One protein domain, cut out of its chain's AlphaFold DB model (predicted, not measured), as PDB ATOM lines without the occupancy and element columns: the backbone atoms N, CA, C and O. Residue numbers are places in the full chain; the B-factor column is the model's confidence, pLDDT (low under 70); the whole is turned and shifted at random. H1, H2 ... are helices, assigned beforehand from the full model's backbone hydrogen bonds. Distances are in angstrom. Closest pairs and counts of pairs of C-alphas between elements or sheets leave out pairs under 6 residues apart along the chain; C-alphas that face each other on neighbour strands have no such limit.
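This is residues 21 to 73 of the 78 residues of an uncharacterized protein of Pseudomonas sp. 8Z (UniProt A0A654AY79). This domain has little regular structure: it is mostly looping chain, with a short helix, H2, at one end of its longest axis and a single small turn of helix, H1, at the other. Two long unnamed stretches fill the space between, and the second, after H2, runs to the middle and then folds back toward the H2 end. The printed part has 53 residues with two named helices, H1 then H2, and no named strand; the class is all helix, though named elements hold only 12 residues. It is compact, with a radius of gyration of the C-alphas of 10.6 A, and spans 29 by 21 by 14 A.

H2, residues 47 to 54, and H1, residues 21 to 24, are apart. In H2 every O i to N i+4 pair is within hydrogen-bond range; H1 is too short for such a pair, and its one O i to N i+3 pair is not within range.

H2 measures 10.5 A from C-alpha 47 at (28.635, 21.288, 43.761) to C-alpha 54 at (24.878, 26.496, 52.070). H1 measures 5.8 A and begins at C-alpha 21, (34.016, 40.077, 48.938).

The C-alphas of Asp 24 and Lys 73, the two farthest apart, are 30.0 A apart. The printed part has no cut. The link from H1 to H2, 22 residues, is long. The model's pLDDT is under 70 at residues 21 to 27 and 30.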
ATOM      1  N   CYS A  21      32.675  39.500  48.862       64.38
ATOM      2  CA  CYS A  21      34.016  40.077  48.938       64.38
ATOM      3  C   CYS A  21      34.383  41.047  47.802       64.38
ATOM      4  O   CYS A  21      35.395  41.739  47.903       64.38
ATOM      5  N   CYS A  22      33.597  41.114  46.725       60.19
ATOM      6  CA  CYS A  22      33.840  42.068  45.639       60.19
ATOM      7  C   CYS A  22      33.024  43.358  45.742       60.19
ATOM      8  O   CYS A  22      33.218  44.253  44.922       60.19
ATOM      9  N   ALA A  23      32.152  43.464  46.749       53.81
ATOM     10  CA  ALA A  23      31.433  44.695  47.053       53.81
ATOM     11  C   ALA A  23      32.207  45.603  48.034       53.81
ATOM     12  O   ALA A  23      32.035  46.817  47.983       53.81
ATOM     13  N   ASP A  24      33.058  45.040  48.908       60.12
ATOM     14  CA  ASP A  24      33.698  45.762  50.026       60.12
ATOM     15  C   ASP A  24      35.240  45.659  50.094       60.12
ATOM     16  O   ASP A  24      35.871  46.466  50.777       60.12
ATOM     17  N   LYS A  25      35.871  44.691  49.408       58.28
ATOM     18  CA  LYS A  25      37.333  44.475  49.413       58.28
ATOM     19  C   LYS A  25      37.906  44.454  47.996       58.28
ATOM     20  O   LYS A  25      37.193  44.233  47.022       58.28
ATOM     21  N   ALA A  26      39.218  44.686  47.883       58.81
ATOM     22  CA  ALA A  26      39.946  44.658  46.614       58.81
ATOM     23  C   ALA A  26      39.747  43.307  45.895       58.81
ATOM     24  O   ALA A  26      40.342  42.284  46.252       58.81
ATOM     25  N   CYS A  27      38.865  43.310  44.899       66.06
ATOM     26  CA  CYS A  27      38.516  42.152  44.095       66.06
ATOM     27  C   CYS A  27      39.586  41.975  43.006       66.06
ATOM     28  O   CYS A  27      39.709  42.790  42.097       66.06
ATOM     29  N   SER A  28      40.390  40.926  43.138       73.44
ATOM     30  CA  SER A  28      41.332  40.431  42.128       73.44
ATOM     31  C   SER A  28      40.882  39.041  41.686       73.44
ATOM     32  O   SER A  28      40.106  38.408  42.399       73.44
ATOM     33  N   ASP A  29      41.404  38.495  40.589       70.12
ATOM     34  CA  ASP A  29      41.073  37.119  40.167       70.12
ATOM     35  C   ASP A  29      41.349  36.058  41.251       70.12
ATOM     36  O   ASP A  29      40.712  35.001  41.276       70.12
ATOM     37  N   ALA A  30      42.276  36.355  42.168       67.69
ATOM     38  CA  ALA A  30      42.636  35.502  43.297       67.69
ATOM     39  C   ALA A  30      41.702  35.650  44.514       67.69
ATOM     40  O   ALA A  30      41.646  34.751  45.351       67.69
ATOM     41  N   THR A  31      40.988  36.770  44.639       75.00
ATOM     42  CA  THR A  31      40.120  37.089  45.790       75.00
ATOM     43  C   THR A  31      38.642  37.186  45.416       75.00
ATOM     44  O   THR A  31      37.785  37.218  46.297       75.00
ATOM     45  N   CYS A  32      38.322  37.195  44.123       80.19
ATOM     46  CA  CYS A  32      36.962  37.272  43.623       80.19
ATOM     47  C   CYS A  32      36.169  36.013  43.975       80.19
ATOM     48  O   CYS A  32      36.676  34.900  43.848       80.19
ATOM     49  N   MET A  33      34.922  36.201  44.409       87.25
ATOM     50  CA  MET A  33      33.989  35.111  44.707       87.25
ATOM     51  C   MET A  33      33.148  34.701  43.489       87.25
ATOM     52  O   MET A  33      32.589  33.610  43.496       87.25
ATOM     53  N   GLU A  34      33.079  35.516  42.432       88.31
ATOM     54  CA  GLU A  34      32.367  35.159  41.197       88.31
ATOM     55  C   GLU A  34      33.079  34.014  40.467       88.31
ATOM     56  O   GLU A  34      34.313  33.947  40.405       88.31
ATOM     57  N   LEU A  35      32.309  33.094  39.896       89.62
ATOM     58  CA  LEU A  35      32.851  32.009  39.084       89.62
ATOM     59  C   LEU A  35      33.425  32.547  37.757       89.62
ATOM     60  O   LEU A  35      33.136  33.682  37.368       89.62
ATOM     61  N   PRO A  36      34.293  31.776  37.070       88.31
ATOM     62  CA  PRO A  36      34.741  32.135  35.726       88.31
ATOM     63  C   PRO A  36      33.559  32.356  34.774       88.31
ATOM     64  O   PRO A  36      32.456  31.869  35.019       88.31
ATOM     65  N   GLU A  37      33.785  33.096  33.687       86.69
ATOM     66  CA  GLU A  37      32.716  33.384  32.724       86.69
ATOM     67  C   GLU A  37      32.087  32.095  32.189       86.69
ATOM     68  O   GLU A  37      32.792  31.112  31.952       86.69
ATOM     69  N   GLU A  38      30.763  32.111  32.029       90.44
ATOM     70  CA  GLU A  38      29.974  30.960  31.577       90.44
ATOM     71  C   GLU A  38      30.095  29.703  32.461       90.44
ATOM     72  O   GLU A  38      29.759  28.604  32.022       90.44
ATOM     73  N   LYS A  39      30.569  29.837  33.710       92.88
ATOM     74  CA  LYS A  39      30.611  28.743  34.689       92.88
ATOM     75  C   LYS A  39      29.592  28.931  35.800       92.88
ATOM     76  O   LYS A  39      29.332  30.034  36.280       92.88
ATOM     77  N   THR A  40      29.079  27.800  36.253       95.50
ATOM     78  CA  THR A  40      28.104  27.679  37.331       95.50
ATOM     79  C   THR A  40      28.627  26.755  38.429       95.50
ATOM     80  O   THR A  40      29.592  26.004  38.243       95.50
ATOM     81  N   CYS A  41      27.990  26.773  39.601       95.12
ATOM     82  CA  CYS A  41      28.278  25.832  40.682       95.12
ATOM     83  C   CYS A  41      28.144  24.381  40.189       95.12
ATOM     84  O   CYS A  41      28.935  23.528  40.586       95.12
ATOM     85  N   GLY A  42      27.236  24.127  39.239       95.31
ATOM     86  CA  GLY A  42      27.034  22.875  38.511       95.31
ATOM     87  C   GLY A  42      28.296  22.324  37.857       95.31
ATOM     88  O   GLY A  42      28.519  21.111  37.889       95.31
ATOM     89  N   ASP A  43      29.169  23.202  37.371       96.06
ATOM     90  CA  ASP A  43      30.439  22.846  36.734       96.06
ATOM     91  C   ASP A  43      31.548  22.547  37.754       96.06
ATOM     92  O   ASP A  43      32.617  22.069  37.389       96.06
ATOM     93  N   CYS A  44      31.323  22.795  39.049       95.44
ATOM     94  CA  CYS A  44      32.318  22.613  40.103       95.44
ATOM     95  C   CYS A  44      32.288  21.198  40.692       95.44
ATOM     96  O   CYS A  44      31.228  20.679  41.046       95.44
ATOM     97  N   VAL A  45      33.452  20.591  40.942       96.44
ATOM     98  CA  VAL A  45      33.563  19.285  41.635       96.44
ATOM     99  C   VAL A  45      32.961  19.289  43.047       96.44
ATOM    100  O   VAL A  45      32.669  18.228  43.592       96.44
ATOM    101  N   HIS A  46      32.793  20.469  43.647       95.38
ATOM    102  CA  HIS A  46      32.266  20.648  45.000       95.38
ATOM    103  C   HIS A  46      30.754  20.916  45.046       95.38
ATOM    104  O   HIS A  46      30.228  21.063  46.146       95.38
ATOM    105  N   GLU A  47      30.065  20.961  43.900       95.56
ATOM    106  CA  GLU A  47      28.635  21.288  43.761       95.56
ATOM    107  C   GLU A  47      27.765  20.666  44.862       95.56
ATOM    108  O   GLU A  47      27.245  21.394  45.703       95.56
ATOM    109  N   ARG A  48      27.714  19.329  44.957       94.94
ATOM    110  CA  ARG A  48      26.900  18.638  45.975       94.94
ATOM    111  C   ARG A  48      27.181  19.104  47.401       94.94
ATOM    112  O   ARG A  48      26.263  19.224  48.203       94.94
ATOM    113  N   ARG A  49      28.449  19.358  47.740       94.88
ATOM    114  CA  ARG A  49      28.832  19.825  49.078       94.88
ATOM    115  C   ARG A  49      28.319  21.242  49.325       94.88
ATOM    116  O   ARG A  49      27.842  21.518  50.421       94.88
ATOM    117  N   CYS A  50      28.418  22.117  48.331       93.88
ATOM    118  CA  CYS A  50      27.917  23.485  48.421       93.88
ATOM    119  C   CYS A  50      26.386  23.516  48.543       93.88
ATOM    120  O   CYS A  50      25.876  24.198  49.429       93.88
ATOM    121  N   CYS A  51      25.671  22.715  47.745       93.62
ATOM    122  CA  CYS A  51      24.212  22.580  47.816       93.62
ATOM    123  C   CYS A  51      23.749  22.095  49.203       93.62
ATOM    124  O   CYS A  51      22.773  22.601  49.742       93.62
ATOM    125  N   LEU A  52      24.476  21.152  49.814       93.88
ATOM    126  CA  LEU A  52      24.124  20.602  51.129       93.88
ATOM    127  C   LEU A  52      24.441  21.536  52.306       93.88
ATOM    128  O   LEU A  52      23.686  21.558  53.271       93.88
ATOM    129  N   ILE A  53      25.567  22.256  52.267       92.75
ATOM    130  CA  ILE A  53      26.021  23.080  53.403       92.75
ATOM    131  C   ILE A  53      25.386  24.471  53.383       92.75
ATOM    132  O   ILE A  53      24.982  24.964  54.432       92.75
ATOM    133  N   PHE A  54      25.314  25.102  52.210       86.25
ATOM    134  CA  PHE A  54      24.878  26.496  52.070       86.25
ATOM    135  C   PHE A  54      23.470  26.627  51.482       86.25
ATOM    136  O   PHE A  54      22.912  27.718  51.474       86.25
ATOM    137  N   GLY A  55      22.879  25.531  50.992       88.25
ATOM    138  CA  GLY A  55      21.593  25.587  50.293       88.25
ATOM    139  C   GLY A  55      21.688  26.198  48.891       88.25
ATOM    140  O   GLY A  55      20.682  26.665  48.366       88.25
ATOM    141  N   HIS A  56      22.883  26.208  48.294       87.50
ATOM    142  CA  HIS A  56      23.104  26.693  46.933       87.50
ATOM    143  C   HIS A  56      22.400  25.853  45.875       87.50
ATOM    144  O   HIS A  56      22.101  24.672  46.071       87.50
ATOM    145  N   THR A  57      22.222  26.462  44.708       93.94
ATOM    146  CA  THR A  57      21.731  25.779  43.516       93.94
ATOM    147  C   THR A  57      22.874  25.522  42.532       93.94
ATOM    148  O   THR A  57      23.824  26.307  42.462       93.94
ATOM    149  N   PRO A  58      22.801  24.465  41.701       95.44
ATOM    150  CA  PRO A  58      23.787  24.246  40.643       95.44
ATOM    151  C   PRO A  58      23.890  25.415  39.653       95.44
ATOM    152  O   PRO A  58      24.910  25.554  38.992       95.44
ATOM    153  N   THR A  59      22.872  26.270  39.554       95.56
ATOM    154  CA  THR A  59      22.859  27.440  38.665       95.56
ATOM    155  C   THR A  59      23.576  28.665  39.228       95.56
ATOM    156  O   THR A  59      23.724  29.652  38.512       95.56
ATOM    157  N   ASP A  60      24.031  28.626  40.483       93.56
ATOM    158  CA  ASP A  60      24.688  29.773  41.112       93.56
ATOM    159  C   ASP A  60      26.004  30.116  40.398       93.56
ATOM    160  O   ASP A  60      26.798  29.237  40.060       93.56
ATOM    161  N   THR A  61      26.252  31.409  40.186       92.81
ATOM    162  CA  THR A  61      27.424  31.924  39.452       92.81
ATOM    163  C   THR A  61      28.521  32.462  40.372       92.81
ATOM    164  O   THR A  61      29.437  33.142  39.916       92.81
ATOM    165  N   TYR A  62      28.453  32.161  41.667       90.00
ATOM    166  CA  TYR A  62      29.395  32.624  42.684       90.00
ATOM    167  C   TYR A  62      29.745  31.501  43.669       90.00
ATOM    168  O   TYR A  62      29.133  30.433  43.683       90.00
ATOM    169  N   CYS A  63      30.789  31.719  44.464       89.75
ATOM    170  CA  CYS A  63      31.299  30.777  45.448       89.75
ATOM    171  C   CYS A  63      31.273  31.411  46.837       89.75
ATOM    172  O   CYS A  63      31.976  32.389  47.054       89.75
ATOM    173  N   ASP A  64      30.559  30.807  47.789       86.38
ATOM    174  CA  ASP A  64      30.536  31.259  49.192       86.38
ATOM    175  C   ASP A  64      31.850  31.019  49.949       86.38
ATOM    176  O   ASP A  64      32.094  31.594  51.011       86.38
ATOM    177  N   TRP A  65      32.748  30.198  49.398       85.94
ATOM    178  CA  TRP A  65      34.089  30.051  49.947       85.94
ATOM    179  C   TRP A  65      34.964  31.230  49.526       85.94
ATOM    180  O   TRP A  65      35.196  31.439  48.338       85.94
ATOM    181  N   PHE A  66      35.526  31.934  50.509       83.88
ATOM    182  CA  PHE A  66      36.560  32.939  50.287       83.88
ATOM    183  C   PHE A  66      37.968  32.390  50.619       83.88
ATOM    184  O   PHE A  66      38.158  31.830  51.706       83.88
ATOM    185  N   PRO A  67      38.971  32.543  49.725       82.81
ATOM    186  CA  PRO A  67      38.832  32.921  48.310       82.81
ATOM    187  C   PRO A  67      38.122  31.818  47.506       82.81
ATOM    188  O   PRO A  67      38.062  30.674  47.966       82.81
ATOM    189  N   ARG A  68      37.622  32.148  46.303       88.94
ATOM    190  CA  ARG A  68      36.911  31.204  45.419       88.94
ATOM    191  C   ARG A  68      37.670  29.884  45.280       88.94
ATOM    192  O   ARG A  68      38.815  29.856  44.841       88.94
ATOM    193  N   ARG A  69      36.985  28.773  45.579       90.88
ATOM    194  CA  ARG A  69      37.527  27.396  45.513       90.88
ATOM    195  C   ARG A  69      36.979  26.580  44.340       90.88
ATOM    196  O   ARG A  69      36.872  25.353  44.423       90.88
ATOM    197  N   PHE A  70      36.570  27.259  43.272       92.62
ATOM    198  CA  PHE A  70      36.045  26.610  42.077       92.62
ATOM    199  C   PHE A  70      37.089  25.671  41.467       92.62
ATOM    200  O   PHE A  70      38.239  26.056  41.263       92.62
ATOM    201  N   ARG A  71      36.674  24.441  41.162       93.88
ATOM    202  CA  ARG A  71      37.454  23.501  40.358       93.88
ATOM    203  C   ARG A  71      36.508  22.816  39.394       93.88
ATOM    204  O   ARG A  71      35.582  22.142  39.841       93.88
ATOM    205  N   GLU A  72      36.759  22.999  38.107       94.88
ATOM    206  CA  GLU A  72      35.921  22.457  37.046       94.88
ATOM    207  C   GLU A  72      35.896  20.921  37.088       94.88
ATOM    208  O   GLU A  72      36.913  20.266  37.348       94.88
ATOM    209  N   LYS A  73      34.713  20.340  36.883       94.44
ATOM    210  CA  LYS A  73      34.529  18.905  36.671       94.44
ATOM    211  C   LYS A  73      35.177  18.541  35.339       94.44
ATOM    212  O   LYS A  73      34.926  19.184  34.328       94.44
TER     213      LYS A  73